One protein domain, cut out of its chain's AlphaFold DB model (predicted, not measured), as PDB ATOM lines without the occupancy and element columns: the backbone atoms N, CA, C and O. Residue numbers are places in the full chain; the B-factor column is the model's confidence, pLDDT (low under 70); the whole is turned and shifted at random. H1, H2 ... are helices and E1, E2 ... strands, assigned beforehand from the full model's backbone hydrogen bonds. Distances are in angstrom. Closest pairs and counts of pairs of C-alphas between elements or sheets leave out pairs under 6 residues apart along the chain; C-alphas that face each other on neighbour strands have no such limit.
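AT A GLANCE: This is residues 137 to 165 and 196 to 316 of the 317 residues of the protein "Serine protease" of Enterobacter cloacae (UniProt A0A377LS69). With little regular structure, this is a twisted sheet between two helices, H1 and H2; residues 141 to 152 and 289 to 308 stick out. Of 150 printed residues, 45 make E1 E2 H1 E3 H2 E4 E5, class mixed. The mixed sheet runs E2 E3 E1 E4 E5; the whole is compact, radius of gyration of the C-alphas 16.5 A, spans 49 by 37 by 29 A.

IN THESE COORDINATES: Find E1 from C-alpha 200 at (24.141, -14.459, 44.697) to 205, then E2 at residues 219 to 223, H1 at 234 to 243, E3 at 259 to 264, 17.0 A long, H2 at 267 to 276, E4 at 282 to 285 and E5 from 311 to C-alpha 314 at (22.410, -12.156, 33.376).

HOW THE PARTS SIT: E3 and E1 are parallel, with N 201 and O 259 2.8 A apart. H1 is on the sheet over E1, height 9.6 A; H2 is on the opposite face, height 8.2 A. H2 has 3 of 6 O i to N i+4 pairs within hydrogen-bond range.

THE WHOLE: Residues 166 to 195 are cut out, with C-alphas 165 and 196 17.9 A apart. Expect pLDDT under 70 at 137 to 156 and 290 to 316.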
ATOM      1  N   ASP A 137       5.384   2.242  44.991       69.38
ATOM      2  CA  ASP A 137       4.521   2.261  46.178       69.38
ATOM      3  C   ASP A 137       3.821   3.618  46.373       69.38
ATOM      4  O   ASP A 137       2.699   3.663  46.880       69.38
ATOM      5  N   ASP A 138       4.408   4.708  45.866       67.00
ATOM      6  CA  ASP A 138       3.798   6.046  45.889       67.00
ATOM      7  C   ASP A 138       2.584   6.161  44.950       67.00
ATOM      8  O   ASP A 138       1.713   7.015  45.136       67.00
ATOM      9  N   THR A 139       2.509   5.292  43.939       59.62
ATOM     10  CA  THR A 139       1.448   5.291  42.917       59.62
ATOM     11  C   THR A 139       0.567   4.041  42.959       59.62
ATOM     12  O   THR A 139      -0.476   3.994  42.301       59.62
ATOM     13  N   ALA A 140       0.952   3.031  43.742       60.22
ATOM     14  CA  ALA A 140       0.222   1.787  43.876       60.22
ATOM     15  C   ALA A 140      -1.125   2.009  44.576       60.22
ATOM     16  O   ALA A 140      -1.260   2.764  45.544       60.22
ATOM     17  N   LEU A 141      -2.152   1.294  44.107       49.81
ATOM     18  CA  LEU A 141      -3.406   1.190  44.844       49.81
ATOM     19  C   LEU A 141      -3.096   0.591  46.218       49.81
ATOM     20  O   LEU A 141      -2.596  -0.532  46.304       49.81
ATOM     21  N   LYS A 142      -3.404   1.340  47.286       53.22
ATOM     22  CA  LYS A 142      -3.191   0.882  48.663       53.22
ATOM     23  C   LYS A 142      -3.790  -0.519  48.833       53.22
ATOM     24  O   LYS A 142      -4.944  -0.716  48.430       53.22
ATOM     25  N   PRO A 143      -3.060  -1.474  49.438       48.00
ATOM     26  CA  PRO A 143      -3.600  -2.793  49.716       48.00
ATOM     27  C   PRO A 143      -4.946  -2.656  50.431       48.00
ATOM     28  O   PRO A 143      -5.042  -2.022  51.482       48.00
ATOM     29  N   GLN A 144      -6.008  -3.236  49.865       43.28
ATOM     30  CA  GLN A 144      -7.335  -3.202  50.497       43.28
ATOM     31  C   GLN A 144      -7.397  -4.046  51.781       43.28
ATOM     32  O   GLN A 144      -8.354  -3.958  52.548       43.28
ATOM     33  N   LEU A 145      -6.361  -4.845  52.039       44.84
ATOM     34  CA  LEU A 145      -6.175  -5.594  53.271       44.84
ATOM     35  C   LEU A 145      -5.278  -4.790  54.213       44.84
ATOM     36  O   LEU A 145      -4.080  -4.652  53.979       44.84
ATOM     37  N   LYS A 146      -5.861  -4.285  55.306       40.31
ATOM     38  CA  LYS A 146      -5.086  -3.784  56.444       40.31
ATOM     39  C   LYS A 146      -4.306  -4.953  57.042       40.31
ATOM     40  O   LYS A 146      -4.917  -5.932  57.469       40.31
ATOM     41  N   SER A 147      -2.981  -4.851  57.111       46.50
ATOM     42  CA  SER A 147      -2.179  -5.785  57.898       46.50
ATOM     43  C   SER A 147      -2.452  -5.535  59.384       46.50
ATOM     44  O   SER A 147      -1.879  -4.636  59.993       46.50
ATOM     45  N   SER A 148      -3.340  -6.314  59.993       44.47
ATOM     46  CA  SER A 148      -3.396  -6.433  61.451       44.47
ATOM     47  C   SER A 148      -2.359  -7.472  61.879       44.47
ATOM     48  O   SER A 148      -2.710  -8.599  62.228       44.47
ATOM     49  N   LEU A 149      -1.072  -7.144  61.745       49.38
ATOM     50  CA  LEU A 149      -0.017  -8.001  62.276       49.38
ATOM     51  C   LEU A 149       0.137  -7.685  63.761       49.38
ATOM     52  O   LEU A 149       0.274  -6.535  64.161       49.38
ATOM     53  N   ASN A 150       0.029  -8.731  64.569       49.00
ATOM     54  CA  ASN A 150       0.331  -8.697  65.987       49.00
ATOM     55  C   ASN A 150       1.862  -8.792  66.094       49.00
ATOM     56  O   ASN A 150       2.429  -9.754  65.575       49.00
ATOM     57  N   ASP A 151       2.534  -7.842  66.746       51.41
ATOM     58  CA  ASP A 151       4.012  -7.751  66.781       51.41
ATOM     59  C   ASP A 151       4.712  -8.945  67.479       51.41
ATOM     60  O   ASP A 151       5.936  -9.028  67.522       51.41
ATOM     61  N   ASN A 152       3.938  -9.912  67.987       50.38
ATOM     62  CA  ASN A 152       4.397 -11.111  68.697       50.38
ATOM     63  C   ASN A 152       4.359 -12.409  67.858       50.38
ATOM     64  O   ASN A 152       4.417 -13.508  68.416       50.38
ATOM     65  N   LEU A 153       4.223 -12.331  66.531       53.88
ATOM     66  CA  LEU A 153       4.212 -13.527  65.679       53.88
ATOM     67  C   LEU A 153       5.627 -14.122  65.563       53.88
ATOM     68  O   LEU A 153       6.506 -13.578  64.900       53.88
ATOM     69  N   THR A 154       5.839 -15.278  66.195       58.22
ATOM     70  CA  THR A 154       7.026 -16.111  65.954       58.22
ATOM     71  C   THR A 154       6.962 -16.726  64.548       58.22
ATOM     72  O   THR A 154       5.893 -16.793  63.938       58.22
ATOM     73  N   SER A 155       8.083 -17.230  64.018       56.16
ATOM     74  CA  SER A 155       8.121 -17.921  62.713       56.16
ATOM     75  C   SER A 155       7.107 -19.071  62.595       56.16
ATOM     76  O   SER A 155       6.636 -19.359  61.496       56.16
ATOM     77  N   ALA A 156       6.725 -19.684  63.723       61.41
ATOM     78  CA  ALA A 156       5.716 -20.738  63.808       61.41
ATOM     79  C   ALA A 156       4.275 -20.251  63.555       61.41
ATOM     80  O   ALA A 156       3.400 -21.065  63.277       61.41
ATOM     81  N   ALA A 157       4.020 -18.943  63.635       70.81
ATOM     82  CA  ALA A 157       2.703 -18.346  63.421       70.81
ATOM     83  C   ALA A 157       2.514 -17.772  62.004       70.81
ATOM     84  O   ALA A 157       1.444 -17.252  61.689       70.81
ATOM     85  N   VAL A 158       3.535 -17.859  61.143       79.25
ATOM     86  CA  VAL A 158       3.445 -17.424  59.742       79.25
ATOM     87  C   VAL A 158       2.552 -18.413  58.978       79.25
ATOM     88  O   VAL A 158       2.893 -19.595  58.924       79.25
ATOM     89  N   PRO A 159       1.427 -17.983  58.373       86.88
ATOM     90  CA  PRO A 159       0.594 -18.877  57.575       86.88
ATOM     91  C   PRO A 159       1.342 -19.403  56.348       86.88
ATOM     92  O   PRO A 159       2.197 -18.722  55.785       86.88
ATOM     93  N   ASP A 160       1.000 -20.609  55.906       91.56
ATOM     94  CA  ASP A 160       1.533 -21.170  54.668       91.56
ATOM     95  C   ASP A 160       0.758 -20.646  53.449       91.56
ATOM     96  O   ASP A 160      -0.445 -20.872  53.302       91.56
ATOM     97  N   PHE A 161       1.464 -19.943  52.567       93.38
ATOM     98  CA  PHE A 161       0.960 -19.382  51.317       93.38
ATOM     99  C   PHE A 161       1.593 -20.025  50.080       93.38
ATOM    100  O   PHE A 161       1.331 -19.574  48.961       93.38
ATOM    101  N   ARG A 162       2.394 -21.088  50.230       91.94
ATOM    102  CA  ARG A 162       3.106 -21.723  49.107       91.94
ATOM    103  C   ARG A 162       2.164 -22.244  48.025       91.94
ATOM    104  O   ARG A 162       2.482 -22.199  46.839       91.94
ATOM    105  N   ASN A 163       0.960 -22.663  48.407       90.81
ATOM    106  CA  ASN A 163      -0.084 -23.094  47.476       90.81
ATOM    107  C   ASN A 163      -0.753 -21.951  46.686       90.81
ATOM    108  O   ASN A 163      -1.526 -22.238  45.778       90.81
ATOM    109  N   LYS A 164      -0.471 -20.677  47.003       90.25
ATOM    110  CA  LYS A 164      -1.014 -19.495  46.304       90.25
ATOM    111  C   LYS A 164      -0.022 -18.847  45.330       90.25
ATOM    112  O   LYS A 164      -0.355 -17.829  44.713       90.25
ATOM    113  N   GLN A 165       1.188 -19.398  45.205       90.94
ATOM    114  CA  GLN A 165       2.257 -18.885  44.346       90.94
ATOM    115  C   GLN A 165       2.097 -19.372  42.894       90.94
ATOM    116  O   GLN A 165       2.904 -20.147  42.381       90.94
ATOM    117  N   GLY A 196      19.098 -22.428  43.634       94.81
ATOM    118  CA  GLY A 196      20.005 -21.279  43.605       94.81
ATOM    119  C   GLY A 196      21.241 -21.428  44.492       94.81
ATOM    120  O   GLY A 196      21.849 -20.423  44.855       94.81
ATOM    121  N   GLU A 197      21.618 -22.650  44.875       94.62
ATOM    122  CA  GLU A 197      22.825 -22.880  45.668       94.62
ATOM    123  C   GLU A 197      24.071 -22.285  44.996       94.62
ATOM    124  O   GLU A 197      24.342 -22.519  43.820       94.62
ATOM    125  N   GLY A 198      24.861 -21.531  45.764       93.50
ATOM    126  CA  GLY A 198      26.105 -20.928  45.280       93.50
ATOM    127  C   GLY A 198      25.929 -19.674  44.417       93.50
ATOM    128  O   GLY A 198      26.937 -19.062  44.075       93.50
ATOM    129  N   VAL A 199      24.688 -19.265  44.126       95.25
ATOM    130  CA  VAL A 199      24.362 -18.033  43.395       95.25
ATOM    131  C   VAL A 199      24.056 -16.902  44.374       95.25
ATOM    132  O   VAL A 199      23.334 -17.083  45.359       95.25
ATOM    133  N   THR A 200      24.580 -15.715  44.088       96.94
ATOM    134  CA  THR A 200      24.141 -14.459  44.697       96.94
ATOM    135  C   THR A 200      23.251 -13.698  43.720       96.94
ATOM    136  O   THR A 200      23.612 -13.509  42.560       96.94
ATOM    137  N   ILE A 201      22.100 -13.231  44.193       97.38
ATOM    138  CA  ILE A 201      21.221 -12.329  43.451       97.38
ATOM    139  C   ILE A 201      21.379 -10.929  44.043       97.38
ATOM    140  O   ILE A 201      21.209 -10.739  45.247       97.38
ATOM    141  N   ILE A 202      21.718  -9.949  43.213       97.56
ATOM    142  CA  ILE A 202      21.785  -8.537  43.596       97.56
ATOM    143  C   ILE A 202      20.465  -7.871  43.231       97.56
ATOM    144  O   ILE A 202      20.146  -7.788  42.045       97.56
ATOM    145  N   SER A 203      19.721  -7.386  44.227       96.12
ATOM    146  CA  SER A 203      18.587  -6.490  43.989       96.12
ATOM    147  C   SER A 203      19.104  -5.061  43.840       96.12
ATOM    148  O   SER A 203      19.727  -4.527  44.760       96.12
ATOM    149  N   ALA A 204      18.922  -4.476  42.658       93.75
ATOM    150  CA  ALA A 204      19.222  -3.082  42.374       93.75
ATOM    151  C   ALA A 204      17.922  -2.270  42.409       93.75
ATOM    152  O   ALA A 204      17.103  -2.375  41.490       93.75
ATOM    153  N   GLU A 205      17.740  -1.494  43.476       90.31
ATOM    154  CA  GLU A 205      16.461  -0.895  43.877       90.31
ATOM    155  C   GLU A 205      16.643   0.469  44.555       90.31
ATOM    156  O   GLU A 205      17.761   0.870  44.882       90.31
ATOM    157  N   ILE A 206      15.551   1.218  44.721       88.69
ATOM    158  CA  ILE A 206      15.584   2.551  45.353       88.69
ATOM    159  C   ILE A 206      15.811   2.435  46.864       88.69
ATOM    160  O   ILE A 206      16.728   3.065  47.399       88.69
ATOM    161  N   ASP A 207      15.005   1.601  47.522       90.69
ATOM    162  CA  ASP A 207      15.083   1.305  48.950       90.69
ATOM    163  C   ASP A 207      15.258  -0.200  49.167       90.69
ATOM    164  O   ASP A 207      14.773  -1.022  48.391       90.69
ATOM    165  N   ALA A 208      15.972  -0.558  50.232       93.75
ATOM    166  CA  ALA A 208      16.293  -1.947  50.531       93.75
ATOM    167  C   ALA A 208      15.109  -2.692  51.150       93.75
ATOM    168  O   ALA A 208      14.371  -2.130  51.962       93.75
ATOM    169  N   TRP A 209      15.005  -3.990  50.858       94.69
ATOM    170  CA  TRP A 209      14.042  -4.871  51.515       94.69
ATOM    171  C   TRP A 209      14.188  -4.912  53.042       94.69
ATOM    172  O   TRP A 209      15.264  -4.711  53.618       94.69
ATOM    173  N   ASN A 210      13.099  -5.286  53.713       94.69
ATOM    174  CA  ASN A 210      13.103  -5.544  55.146       94.69
ATOM    175  C   ASN A 210      13.921  -6.803  55.495       94.69
ATOM    176  O   ASN A 210      13.410  -7.928  55.485       94.69
ATOM    177  N   THR A 211      15.190  -6.628  55.871       93.69
ATOM    178  CA  THR A 211      16.077  -7.735  56.278       93.69
ATOM    179  C   THR A 211      15.660  -8.416  57.583       93.69
ATOM    180  O   THR A 211      16.153  -9.503  57.881       93.69
ATOM    181  N   SER A 212      14.764  -7.800  58.360       91.56
ATOM    182  CA  SER A 212      14.192  -8.378  59.583       91.56
ATOM    183  C   SER A 212      12.942  -9.224  59.308       91.56
ATOM    184  O   SER A 212      12.416  -9.852  60.226       91.56
ATOM    185  N   HIS A 213      12.452  -9.275  58.063       91.31
ATOM    186  CA  HIS A 213      11.289 -10.080  57.706       91.31
ATOM    187  C   HIS A 213      11.583 -11.581  57.871       91.31
ATOM    188  O   HIS A 213      12.504 -12.125  57.259       91.31
ATOM    189  N   ALA A 214      10.753 -12.289  58.646       90.50
ATOM    190  CA  ALA A 214      11.004 -13.678  59.046       90.50
ATOM    191  C   ALA A 214      11.249 -14.636  57.863       90.50
ATOM    192  O   ALA A 214      12.127 -15.496  57.935       90.50
ATOM    193  N   ASN A 215      10.519 -14.460  56.755       94.06
ATOM    194  CA  ASN A 215      10.619 -15.304  55.559       94.06
ATOM    195  C   ASN A 215      11.768 -14.908  54.607       94.06
ATOM    196  O   ASN A 215      12.109 -15.692  53.726       94.06
ATOM    197  N   LEU A 216      12.391 -13.734  54.761       95.69
ATOM    198  CA  LEU A 216      13.394 -13.243  53.809       95.69
ATOM    199  C   LEU A 216      14.829 -13.531  54.277       95.69
ATOM    200  O   LEU A 216      15.080 -13.683  55.480       95.69
ATOM    201  N   PRO A 217      15.781 -13.679  53.341       95.69
ATOM    202  CA  PRO A 217      17.187 -13.829  53.676       95.69
ATOM    203  C   PRO A 217      17.784 -12.491  54.149       95.69
ATOM    204  O   PRO A 217      17.310 -11.417  53.761       95.69
ATOM    205  N   PRO A 218      18.850 -12.539  54.966       96.12
ATOM    206  CA  PRO A 218      19.626 -11.350  55.275       96.12
ATOM    207  C   PRO A 218      20.396 -10.868  54.039       96.12
ATOM    208  O   PRO A 218      20.623 -11.609  53.078       96.12
ATOM    209  N   MET A 219      20.854  -9.623  54.098       96.75
ATOM    210  CA  MET A 219      21.710  -9.029  53.078       96.75
ATOM    211  C   MET A 219      23.153  -9.528  53.247       96.75
ATOM    212  O   MET A 219      23.781  -9.309  54.280       96.75
ATOM    213  N   SER A 220      23.678 -10.230  52.241       95.69
ATOM    214  CA  SER A 220      25.020 -10.837  52.266       95.69
ATOM    215  C   SER A 220      26.136  -9.894  51.808       95.69
ATOM    216  O   SER A 220      27.291 -10.083  52.184       95.69
ATOM    217  N   LEU A 221      25.797  -8.892  50.996       94.69
ATOM    218  CA  LEU A 221      26.670  -7.798  50.579       94.69
ATOM    219  C   LEU A 221      25.828  -6.620  50.087       94.69
ATOM    220  O   LEU A 221      24.692  -6.812  49.646       94.69
ATOM    221  N   SER A 222      26.380  -5.411  50.147       95.81
ATOM    222  CA  SER A 222      25.652  -4.221  49.729       95.81
ATOM    223  C   SER A 222      26.529  -3.067  49.273       95.81
ATOM    224  O   SER A 222      27.710  -2.986  49.618       95.81
ATOM    225  N   SER A 223      25.928  -2.170  48.490       94.62
ATOM    226  CA  SER A 223      26.483  -0.860  48.162       94.62
ATOM    227  C   SER A 223      25.388   0.206  48.166       94.62
ATOM    228  O   SER A 223      24.328   0.025  47.566       94.62
ATOM    229  N   GLY A 224      25.670   1.343  48.802       93.50
ATOM    230  CA  GLY A 224      24.723   2.447  48.970       93.50
ATOM    231  C   GLY A 224      23.897   2.351  50.258       93.50
ATOM    232  O   GLY A 224      24.242   1.616  51.182       93.50
ATOM    233  N   LYS A 225      22.820   3.141  50.340       93.62
ATOM    234  CA  LYS A 225      21.942   3.222  51.519       93.62
ATOM    235  C   LYS A 225      21.098   1.951  51.647       93.62
ATOM    236  O   LYS A 225      20.293   1.673  50.771       93.62
ATOM    237  N   THR A 226      21.240   1.227  52.754       94.44
ATOM    238  CA  THR A 226      20.542  -0.050  53.016       94.44
ATOM    239  C   THR A 226      19.368   0.080  53.987       94.44
ATOM    240  O   THR A 226      18.923  -0.909  54.565       94.44
ATOM    241  N   THR A 227      18.921   1.301  54.274       89.94
ATOM    242  CA  THR A 227      17.829   1.529  55.222       89.94
ATOM    243  C   THR A 227      16.509   1.115  54.586       89.94
ATOM    244  O   THR A 227      16.140   1.663  53.554       89.94
ATOM    245  N   TYR A 228      15.798   0.196  55.234       89.94
ATOM    246  CA  TYR A 228      14.418  -0.133  54.894       89.94
ATOM    247  C   TYR A 228      13.474   1.016  55.280       89.94
ATOM    248  O   TYR A 228      13.610   1.607  56.356       89.94
ATOM    249  N   VAL A 229      12.502   1.304  54.415       88.06
ATOM    250  CA  VAL A 229      11.451   2.303  54.629       88.06
ATOM    251  C   VAL A 229      10.110   1.576  54.650       88.06
ATOM    252  O   VAL A 229       9.722   0.974  53.660       88.06
ATOM    253  N   ALA A 230       9.385   1.638  55.769       82.62
ATOM    254  CA  ALA A 230       8.192   0.809  55.988       82.62
ATOM    255  C   ALA A 230       7.021   1.060  55.024       82.62
ATOM    256  O   ALA A 230       6.121   0.233  54.934       82.62
ATOM    257  N   SER A 231       7.002   2.202  54.336       80.38
ATOM    258  CA  SER A 231       6.021   2.495  53.290       80.38
ATOM    259  C   SER A 231       6.426   1.971  51.911       80.38
ATOM    260  O   SER A 231       5.604   2.049  51.004       80.38
ATOM    261  N   HIS A 232       7.667   1.502  51.733       83.19
ATOM    262  CA  HIS A 232       8.242   1.093  50.450       83.19
ATOM    263  C   HIS A 232       8.574  -0.408  50.482       83.19
ATOM    264  O   HIS A 232       9.706  -0.819  50.747       83.19
ATOM    265  N   ASP A 233       7.560  -1.240  50.254       86.31
ATOM    266  CA  ASP A 233       7.655  -2.702  50.315       86.31
ATOM    267  C   ASP A 233       7.961  -3.354  48.958       86.31
ATOM    268  O   ASP A 233       8.035  -4.585  48.872       86.31
ATOM    269  N   HIS A 234       8.178  -2.564  47.902       87.06
ATOM    270  CA  HIS A 234       8.471  -3.071  46.562       87.06
ATOM    271  C   HIS A 234       9.643  -4.073  46.539       87.06
ATOM    272  O   HIS A 234       9.473  -5.210  46.085       87.06
ATOM    273  N   ASP A 235      10.807  -3.712  47.096       91.38
ATOM    274  CA  ASP A 235      11.963  -4.619  47.144       91.38
ATOM    275  C   ASP A 235      11.714  -5.802  48.101       91.38
ATOM    276  O   ASP A 235      12.076  -6.935  47.793       91.38
ATOM    277  N   THR A 236      10.991  -5.604  49.215       92.44
ATOM    278  CA  THR A 236      10.550  -6.699  50.108       92.44
ATOM    279  C   THR A 236       9.746  -7.758  49.350       92.44
ATOM    280  O   THR A 236      10.029  -8.956  49.461       92.44
ATOM    281  N   ALA A 237       8.773  -7.339  48.541       91.06
ATOM    282  CA  ALA A 237       7.975  -8.241  47.720       91.06
ATOM    283  C   ALA A 237       8.816  -8.907  46.619       91.06
ATOM    284  O   ALA A 237       8.709 -10.117  46.395       91.06
ATOM    285  N   SER A 238       9.684  -8.133  45.967       92.44
ATOM    286  CA  SER A 238      10.553  -8.589  44.882       92.44
ATOM    287  C   SER A 238      11.555  -9.653  45.351       92.44
ATOM    288  O   SER A 238      11.619 -10.757  44.799       92.44
ATOM    289  N   VAL A 239      12.259  -9.394  46.457       95.62
ATOM    290  CA  VAL A 239      13.133 -10.368  47.130       95.62
ATOM    291  C   VAL A 239      12.339 -11.577  47.620       95.62
ATOM    292  O   VAL A 239      12.842 -12.699  47.568       95.62
ATOM    293  N   GLY A 240      11.084 -11.392  48.035       95.81
ATOM    294  CA  GLY A 240      10.183 -12.491  48.373       95.81
ATOM    295  C   GLY A 240       9.954 -13.462  47.213       95.81
ATOM    296  O   GLY A 240      10.106 -14.673  47.381       95.81
ATOM    297  N   ILE A 241       9.656 -12.940  46.020       95.50
ATOM    298  CA  ILE A 241       9.478 -13.750  44.805       95.50
ATOM    299  C   ILE A 241      10.773 -14.487  44.452       95.50
ATOM    300  O   ILE A 241      10.735 -15.675  44.126       95.50
ATOM    301  N   MET A 242      11.922 -13.816  44.536       96.38
ATOM    302  CA  MET A 242      13.190 -14.409  44.112       96.38
ATOM    303  C   MET A 242      13.779 -15.390  45.122       96.38
ATOM    304  O   MET A 242      14.202 -16.474  44.731       96.38
ATOM    305  N   ALA A 243      13.818 -15.037  46.402       96.94
ATOM    306  CA  ALA A 243      14.705 -15.682  47.369       96.94
ATOM    307  C   ALA A 243      14.111 -15.839  48.776       96.94
ATOM    308  O   ALA A 243      14.865 -16.092  49.717       96.94
ATOM    309  N   ALA A 244      12.787 -15.733  48.959       96.75
ATOM    310  CA  ALA A 244      12.177 -16.107  50.236       96.75
ATOM    311  C   ALA A 244      12.613 -17.521  50.657       96.75
ATOM    312  O   ALA A 244      12.567 -18.464  49.861       96.75
ATOM    313  N   LYS A 245      13.040 -17.657  51.915       95.81
ATOM    314  CA  LYS A 245      13.560 -18.902  52.492       95.81
ATOM    315  C   LYS A 245      12.461 -19.962  52.520       95.81
ATOM    316  O   LYS A 245      11.352 -19.677  52.962       95.81
ATOM    317  N   ASP A 246      12.777 -21.199  52.152       94.25
ATOM    318  CA  ASP A 246      11.863 -22.319  52.406       94.25
ATOM    319  C   ASP A 246      11.937 -22.713  53.889       94.25
ATOM    320  O   ASP A 246      12.841 -23.434  54.308       94.25
ATOM    321  N   MET A 247      11.015 -22.181  54.694       92.19
ATOM    322  CA  MET A 247      10.926 -22.441  56.138       92.19
ATOM    323  C   MET A 247       9.719 -23.307  56.522       92.19
ATOM    324  O   MET A 247       9.350 -23.374  57.690       92.19
ATOM    325  N   GLY A 248       9.078 -23.957  55.545       91.88
ATOM    326  CA  GLY A 248       7.881 -24.765  55.788       91.88
ATOM    327  C   GLY A 248       6.571 -23.972  55.894       91.88
ATOM    328  O   GLY A 248       5.508 -24.586  55.903       91.88
ATOM    329  N   THR A 249       6.632 -22.642  55.933       90.75
ATOM    330  CA  THR A 249       5.497 -21.704  55.980       90.75
ATOM    331  C   THR A 249       5.803 -20.455  55.142       90.75
ATOM    332  O   THR A 249       6.876 -20.363  54.542       90.75
ATOM    333  N   GLY A 250       4.874 -19.493  55.069       92.69
ATOM    334  CA  GLY A 250       5.036 -18.282  54.266       92.69
ATOM    335  C   GLY A 250       5.015 -18.583  52.769       92.69
ATOM    336  O   GLY A 250       4.143 -19.300  52.283       92.69
ATOM    337  N   ILE A 251       5.973 -18.030  52.037       95.19
ATOM    338  CA  ILE A 251       6.236 -18.312  50.626       95.19
ATOM    339  C   ILE A 251       7.638 -18.905  50.453       95.19
ATOM    340  O   ILE A 251       8.514 -18.759  51.307       95.19
ATOM    341  N   ARG A 252       7.864 -19.545  49.306       95.50
ATOM    342  CA  ARG A 252       9.173 -20.048  48.878       95.50
ATOM    343  C   ARG A 252       9.613 -19.332  47.606       95.50
ATOM    344  O   ARG A 252       8.917 -19.418  46.598       95.50
ATOM    345  N   GLY A 253      10.753 -18.649  47.641       95.75
ATOM    346  CA  GLY A 253      11.275 -17.932  46.477       95.75
ATOM    347  C   GLY A 253      11.625 -18.872  45.320       95.75
ATOM    348  O   GLY A 253      11.777 -20.074  45.514       95.75
ATOM    349  N   LEU A 254      11.792 -18.334  44.113       95.06
ATOM    350  CA  LEU A 254      12.233 -19.086  42.929       95.06
ATOM    351  C   LEU A 254      13.601 -19.765  43.132       95.06
ATOM    352  O   LEU A 254      13.827 -20.877  42.656       95.06
ATOM    353  N   ALA A 255      14.496 -19.100  43.854       95.62
ATOM    354  CA  ALA A 255      15.855 -19.512  44.175       95.62
ATOM    355  C   ALA A 255      16.088 -19.382  45.693       95.62
ATOM    356  O   ALA A 255      16.922 -18.606  46.155       95.62
ATOM    357  N   TRP A 256      15.319 -20.120  46.496       96.44
ATOM    358  CA  TRP A 256      15.255 -19.975  47.961       96.44
ATOM    359  C   TRP A 256      16.533 -20.333  48.744       96.44
ATOM    360  O   TRP A 256      16.575 -20.144  49.960       96.44
ATOM    361  N   LYS A 257      17.566 -20.871  48.085       96.75
ATOM    362  CA  LYS A 257      18.904 -21.101  48.659       96.75
ATOM    363  C   LYS A 257      19.966 -20.149  48.103       96.75
ATOM    364  O   LYS A 257      21.148 -20.307  48.423       96.75
ATOM    365  N   SER A 258      19.567 -19.181  47.281       97.06
ATOM    366  CA  SER A 258      20.464 -18.117  46.833       97.06
ATOM    367  C   SER A 258      20.825 -17.189  47.991       97.06
ATOM    368  O   SER A 258      20.109 -17.073  48.990       97.06
ATOM    369  N   ARG A 259      21.966 -16.513  47.864       97.44
ATOM    370  CA  ARG A 259      22.289 -15.373  48.724       97.44
ATOM    371  C   ARG A 259      21.700 -14.113  48.103       97.44
ATOM    372  O   ARG A 259      21.710 -13.983  46.884       97.44
ATOM    373  N   MET A 260      21.291 -13.154  48.925       97.62
ATOM    374  CA  MET A 260      20.835 -11.850  48.439       97.62
ATOM    375  C   MET A 260      21.867 -10.766  48.723       97.62
ATOM    376  O   MET A 260      22.435 -10.713  49.814       97.62
ATOM    377  N   GLY A 261      22.116  -9.902  47.750       97.56
ATOM    378  CA  GLY A 261      22.851  -8.653  47.904       97.56
ATOM    379  C   GLY A 261      22.016  -7.468  47.429       97.56
ATOM    380  O   GLY A 261      20.984  -7.653  46.789       97.56
ATOM    381  N   TYR A 262      22.461  -6.256  47.748       97.62
ATOM    382  CA  TYR A 262      21.717  -5.030  47.457       97.62
ATOM    383  C   TYR A 262      22.592  -3.946  46.832       97.62
ATOM    384  O   TYR A 262      23.685  -3.664  47.322       97.62
ATOM    385  N   ALA A 263      22.087  -3.277  45.803       95.81
ATOM    386  CA  ALA A 263      22.656  -2.041  45.288       95.81
ATOM    387  C   ALA A 263      21.580  -0.953  45.276       95.81
ATOM    388  O   ALA A 263      20.579  -1.094  44.582       95.81
ATOM    389  N   ALA A 264      21.805   0.155  45.985       93.75
ATOM    390  CA  ALA A 264      20.917   1.308  45.845       93.75
ATOM    391  C   ALA A 264      20.971   1.853  44.405       93.75
ATOM    392  O   ALA A 264      22.023   1.798  43.764       93.75
ATOM    393  N   SER A 265      19.866   2.428  43.936       88.44
ATOM    394  CA  SER A 265      19.558   2.729  42.528       88.44
ATOM    395  C   SER A 265      20.619   3.492  41.725       88.44
ATOM    396  O   SER A 265      20.684   3.343  40.504       88.44
ATOM    397  N   ALA A 266      21.487   4.279  42.367       88.44
ATOM    398  CA  ALA A 266      22.583   4.945  41.669       88.44
ATOM    399  C   ALA A 266      23.548   3.926  41.029       88.44
ATOM    400  O   ALA A 266      24.155   3.100  41.714       88.44
ATOM    401  N   SER A 267      23.765   4.045  39.716       87.06
ATOM    402  CA  SER A 267      24.541   3.094  38.899       87.06
ATOM    403  C   SER A 267      25.939   2.765  39.448       87.06
ATOM    404  O   SER A 267      26.424   1.639  39.306       87.06
ATOM    405  N   ASN A 268      26.596   3.724  40.113       90.44
ATOM    406  CA  ASN A 268      27.918   3.509  40.703       90.44
ATOM    407  C   ASN A 268      27.902   2.489  41.862       90.44
ATOM    408  O   ASN A 268      28.925   1.866  42.137       90.44
ATOM    409  N   ASN A 269      26.764   2.279  42.533       93.12
ATOM    410  CA  ASN A 269      26.649   1.268  43.586       93.12
ATOM    411  C   ASN A 269      26.775  -0.141  43.014       93.12
ATOM    412  O   ASN A 269      27.580  -0.931  43.500       93.12
ATOM    413  N   LEU A 270      26.034  -0.439  41.944       91.19
ATOM    414  CA  LEU A 270      26.124  -1.736  41.278       91.19
ATOM    415  C   LEU A 270      27.516  -1.955  40.670       91.19
ATOM    416  O   LEU A 270      28.087  -3.033  40.820       91.19
ATOM    417  N   TYR A 271      28.101  -0.920  40.056       91.56
ATOM    418  CA  TYR A 271      29.475  -0.964  39.548       91.56
ATOM    419  C   TYR A 271      30.489  -1.372  40.633       91.56
ATOM    420  O   TYR A 271      31.340  -2.230  40.402       91.56
ATOM    421  N   ASN A 272      30.362  -0.827  41.847       90.69
ATOM    422  CA  ASN A 272      31.258  -1.150  42.963       90.69
ATOM    423  C   ASN A 272      31.023  -2.542  43.578       90.69
ATOM    424  O   ASN A 272      31.853  -3.016  44.358       90.69
ATOM    425  N   LEU A 273      29.940  -3.229  43.211       91.62
ATOM    426  CA  LEU A 273      29.734  -4.624  43.595       91.62
ATOM    427  C   LEU A 273      30.421  -5.616  42.662       91.62
ATOM    428  O   LEU A 273      30.686  -6.725  43.115       91.62
ATOM    429  N   ILE A 274      30.759  -5.239  41.421       90.19
ATOM    430  CA  ILE A 274      31.302  -6.167  40.412       90.19
ATOM    431  C   ILE A 274      32.458  -7.039  40.949       90.19
ATOM    432  O   ILE A 274      32.369  -8.253  40.787       90.19
ATOM    433  N   PRO A 275      33.470  -6.508  41.672       88.62
ATOM    434  CA  PRO A 275      34.597  -7.316  42.163       88.62
ATOM    435  C   PRO A 275      34.246  -8.291  43.299       88.62
ATOM    436  O   PRO A 275      35.115  -8.985  43.829       88.62
ATOM    437  N   GLN A 276      32.999  -8.269  43.771       89.88
ATOM    438  CA  GLN A 276      32.464  -9.186  44.779       89.88
ATOM    439  C   GLN A 276      31.553 -10.251  44.152       89.88
ATOM    440  O   GLN A 276      31.159 -11.187  44.851       89.88
ATOM    441  N   LEU A 277      31.225 -10.111  42.861       89.81
ATOM    442  CA  LEU A 277      30.371 -11.036  42.129       89.81
ATOM    443  C   LEU A 277      31.188 -12.174  41.525       89.81
ATOM    444  O   LEU A 277      32.360 -12.033  41.177       89.81
ATOM    445  N   LYS A 278      30.540 -13.323  41.381       90.69
ATOM    446  CA  LYS A 278      31.088 -14.520  40.748       90.69
ATOM    447  C   LYS A 278      30.324 -14.827  39.469       90.69
ATOM    448  O   LYS A 278      29.186 -14.405  39.278       90.69
ATOM    449  N   ALA A 279      30.944 -15.609  38.589       86.81
ATOM    450  CA  ALA A 279      30.233 -16.162  37.445       86.81
ATOM    451  C   ALA A 279      29.002 -16.950  37.929       86.81
ATOM    452  O   ALA A 279      29.124 -17.805  38.806       86.81
ATOM    453  N   GLY A 280      27.838 -16.648  37.354       87.31
ATOM    454  CA  GLY A 280      26.555 -17.219  37.767       87.31
ATOM    455  C   GLY A 280      25.763 -16.362  38.757       87.31
ATOM    456  O   GLY A 280      24.579 -16.634  38.930       87.31
ATOM    457  N   ASP A 281      26.358 -15.319  39.347       94.38
ATOM    458  CA  ASP A 281      25.594 -14.312  40.088       94.38
ATOM    459  C   ASP A 281      24.682 -13.525  39.137       94.38
ATOM    460  O   ASP A 281      24.990 -13.308  37.959       94.38
ATOM    461  N   VAL A 282      23.532 -13.103  39.651       93.06
ATOM    462  CA  VAL A 282      22.455 -12.497  38.864       93.06
ATOM    463  C   VAL A 282      22.153 -11.106  39.394       93.06
ATOM    464  O   VAL A 282      22.153 -10.887  40.603       93.06
ATOM    465  N   VAL A 283      21.854 -10.163  38.501       93.38
ATOM    466  CA  VAL A 283      21.344  -8.844  38.884       93.38
ATOM    467  C   VAL A 283      19.870  -8.756  38.515       93.38
ATOM    468  O   VAL A 283      19.492  -8.929  37.353       93.38
ATOM    469  N   GLN A 284      19.046  -8.460  39.513       90.94
ATOM    470  CA  GLN A 284      17.664  -8.045  39.345       90.94
ATOM    471  C   GLN A 284      17.605  -6.522  39.424       90.94
ATOM    472  O   GLN A 284      18.054  -5.943  40.409       90.94
ATOM    473  N   ILE A 285      17.023  -5.878  38.416       87.44
ATOM    474  CA  ILE A 285      16.832  -4.427  38.408       87.44
ATOM    475  C   ILE A 285      15.348  -4.133  38.585       87.44
ATOM    476  O   ILE A 285      14.535  -4.503  37.734       87.44
ATOM    477  N   GLY A 286      15.015  -3.476  39.694       82.12
ATOM    478  CA  GLY A 286      13.651  -3.076  40.032       82.12
ATOM    479  C   GLY A 286      13.408  -1.566  39.979       82.12
ATOM    480  O   GLY A 286      12.328  -1.113  40.318       82.12
ATOM    481  N   ILE A 287      14.369  -0.787  39.483       81.38
ATOM    482  CA  ILE A 287      14.279   0.675  39.389       81.38
ATOM    483  C   ILE A 287      13.172   1.102  38.415       81.38
ATOM    484  O   ILE A 287      13.169   0.692  37.250       81.38
ATOM    485  N   GLN A 288      12.285   1.990  38.865       75.88
ATOM    486  CA  GLN A 288      11.316   2.677  38.009       75.88
ATOM    487  C   GLN A 288      11.668   4.156  37.870       75.88
ATOM    488  O   GLN A 288      12.314   4.727  38.740       75.88
ATOM    489  N   VAL A 289      11.238   4.781  36.775       73.69
ATOM    490  CA  VAL A 289      11.416   6.217  36.511       73.69
ATOM    491  C   VAL A 289      10.089   6.808  36.035       73.69
ATOM    492  O   VAL A 289       9.352   6.156  35.289       73.69
ATOM    493  N   ALA A 290       9.756   8.025  36.471       64.69
ATOM    494  CA  ALA A 290       8.554   8.724  36.016       64.69
ATOM    495  C   ALA A 290       8.808   9.350  34.640       64.69
ATOM    496  O   ALA A 290       9.660  10.223  34.519       64.69
ATOM    497  N   GLY A 291       8.063   8.916  33.618       51.56
ATOM    498  CA  GLY A 291       8.142   9.475  32.264       51.56
ATOM    499  C   GLY A 291       9.452   9.149  31.530       51.56
ATOM    500  O   GLY A 291      10.488   9.764  31.755       51.56
ATOM    501  N   GLY A 292       9.398   8.207  30.583       47.44
ATOM    502  CA  GLY A 292      10.543   7.809  29.753       47.44
ATOM    503  C   GLY A 292      10.983   6.359  29.973       47.44
ATOM    504  O   GLY A 292      10.387   5.621  30.754       47.44
ATOM    505  N   TYR A 293      12.003   5.936  29.227       42.59
ATOM    506  CA  TYR A 293      12.611   4.611  29.336       42.59
ATOM    507  C   TYR A 293      13.952   4.737  30.072       42.59
ATOM    508  O   TYR A 293      14.646   5.729  29.859       42.59
ATOM    509  N   PRO A 294      14.370   3.760  30.895       43.94
ATOM    510  CA  PRO A 294      15.764   3.690  31.310       43.94
ATOM    511  C   PRO A 294      16.643   3.557  30.055       43.94
ATOM    512  O   PRO A 294      16.405   2.678  29.215       43.94
ATOM    513  N   ALA A 295      17.633   4.440  29.913       41.31
ATOM    514  CA  ALA A 295      18.555   4.425  28.781       41.31
ATOM    515  C   ALA A 295      19.178   3.024  28.622       41.31
ATOM    516  O   ALA A 295      19.623   2.423  29.601       41.31
ATOM    517  N   ALA A 296      19.186   2.523  27.377       35.97
ATOM    518  CA  ALA A 296      19.454   1.142  26.919       35.97
ATOM    519  C   ALA A 296      18.228   0.246  26.634       35.97
ATOM    520  O   ALA A 296      18.383  -0.803  25.999       35.97
ATOM    521  N   ALA A 297      17.001   0.658  26.965       36.44
ATOM    522  CA  ALA A 297      15.795  -0.013  26.474       36.44
ATOM    523  C   ALA A 297      15.460   0.443  25.037       36.44
ATOM    524  O   ALA A 297      14.595   1.287  24.812       36.44
ATOM    525  N   ARG A 298      16.139  -0.114  24.020       32.34
ATOM    526  CA  ARG A 298      15.756   0.147  22.620       32.34
ATOM    527  C   ARG A 298      14.337  -0.358  22.359       32.34
ATOM    528  O   ARG A 298      14.053  -1.552  22.454       32.34
ATOM    529  N   ARG A 299      13.471   0.552  21.912       29.73
ATOM    530  CA  ARG A 299      12.208   0.237  21.241       29.73
ATOM    531  C   ARG A 299      12.516  -0.582  19.983       29.73
ATOM    532  O   ARG A 299      12.987  -0.040  18.987       29.73
ATOM    533  N   ILE A 300      12.233  -1.884  20.010       27.66
ATOM    534  CA  ILE A 300      12.029  -2.641  18.772       27.66
ATOM    535  C   ILE A 300      10.722  -2.097  18.194       27.66
ATOM    536  O   ILE A 300       9.659  -2.236  18.799       27.66
ATOM    537  N   ALA A 301      10.807  -1.377  17.078       25.94
ATOM    538  CA  ALA A 301       9.634  -0.881  16.377       25.94
ATOM    539  C   ALA A 301       8.680  -2.050  16.072       25.94
ATOM    540  O   ALA A 301       9.053  -2.969  15.347       25.94
ATOM    541  N   GLY A 302       7.462  -2.010  16.627       26.78
ATOM    542  CA  GLY A 302       6.351  -2.830  16.135       26.78
ATOM    543  C   GLY A 302       5.502  -3.625  17.132       26.78
ATOM    544  O   GLY A 302       4.612  -4.324  16.667       26.78
ATOM    545  N   SER A 303       5.678  -3.542  18.457       24.30
ATOM    546  CA  SER A 303       4.772  -4.249  19.387       24.30
ATOM    547  C   SER A 303       4.144  -3.329  20.429       24.30
ATOM    548  O   SER A 303       4.848  -2.599  21.127       24.30
ATOM    549  N   GLN A 304       2.815  -3.404  20.522       22.81
ATOM    550  CA  GLN A 304       1.994  -2.835  21.586       22.81
ATOM    551  C   GLN A 304       2.556  -3.154  22.978       22.81
ATOM    552  O   GLN A 304       3.177  -4.196  23.198       22.81
ATOM    553  N   TRP A 305       2.300  -2.218  23.890       23.38
ATOM    554  CA  TRP A 305       2.554  -2.289  25.322       23.38
ATOM    555  C   TRP A 305       2.330  -3.691  25.891       23.38
ATOM    556  O   TRP A 305       1.217  -4.212  25.877       23.38
ATOM    557  N   ASN A 306       3.395  -4.266  26.440       22.11
ATOM    558  CA  ASN A 306       3.313  -5.397  27.346       22.11
ATOM    559  C   ASN A 306       4.122  -5.009  28.595       22.11
ATOM    560  O   ASN A 306       5.330  -4.792  28.452       22.11
ATOM    561  N   PRO A 307       3.504  -4.850  29.780       23.75
ATOM    562  CA  PRO A 307       4.241  -4.622  31.016       23.75
ATOM    563  C   PRO A 307       5.107  -5.859  31.263       23.75
ATOM    564  O   PRO A 307       4.606  -6.934  31.590       23.75
ATOM    565  N   ARG A 308       6.411  -5.743  31.000       24.25
ATOM    566  CA  ARG A 308       7.355  -6.831  31.254       24.25
ATOM    567  C   ARG A 308       7.848  -6.746  32.708       24.25
ATOM    568  O   ARG A 308       8.073  -5.637  33.185       24.25
ATOM    569  N   PRO A 309       7.994  -7.894  33.396       24.83
ATOM    570  CA  PRO A 309       8.502  -7.983  34.770       24.83
ATOM    571  C   PRO A 309       9.963  -7.494  34.870       24.83
ATOM    572  O   PRO A 309      10.590  -7.298  33.822       24.83
ATOM    573  N   PRO A 310      10.505  -7.297  36.095       27.25
ATOM    574  CA  PRO A 310      11.849  -6.766  36.333       27.25
ATOM    575  C   PRO A 310      12.899  -7.384  35.410       27.25
ATOM    576  O   PRO A 310      12.974  -8.602  35.219       27.25
ATOM    577  N   ILE A 311      13.711  -6.511  34.817       29.61
ATOM    578  CA  ILE A 311      14.789  -6.904  33.918       29.61
ATOM    579  C   ILE A 311      15.830  -7.638  34.766       29.61
ATOM    580  O   ILE A 311      16.547  -7.045  35.570       29.61
ATOM    581  N   THR A 312      15.904  -8.954  34.582       29.25
ATOM    582  CA  THR A 312      17.030  -9.763  35.048       29.25
ATOM    583  C   THR A 312      18.153  -9.616  34.027       29.25
ATOM    584  O   THR A 312      18.037 -10.117  32.907       29.25
ATOM    585  N   ILE A 313      19.233  -8.918  34.383       29.64
ATOM    586  CA  ILE A 313      20.448  -8.903  33.565       29.64
ATOM    587  C   ILE A 313      21.327 -10.059  34.042       29.64
ATOM    588  O   ILE A 313      21.926 -10.012  35.116       29.64
ATOM    589  N   LEU A 314      21.406 -11.108  33.223       24.23
ATOM    590  CA  LEU A 314      22.410 -12.156  33.376       24.23
ATOM    591  C   LEU A 314      23.755 -11.580  32.907       24.23
ATOM    592  O   LEU A 314      23.963 -11.381  31.707       24.23
ATOM    593  N   LEU A 315      24.663 -11.264  33.833       24.80
ATOM    594  CA  LEU A 315      26.008 -10.819  33.475       24.80
ATOM    595  C   LEU A 315      26.941 -12.027  33.278       24.80
ATOM    596  O   LEU A 315      27.120 -12.849  34.171       24.80
ATOM    597  N   ARG A 316      27.582 -12.024  32.099       28.12
ATOM    598  CA  ARG A 316      28.690 -12.856  31.582       28.12
ATOM    599  C   ARG A 316      28.385 -14.249  31.001       28.12
ATOM    600  O   ARG A 316      27.965 -15.178  31.682       28.12
TER     601      ARG A 316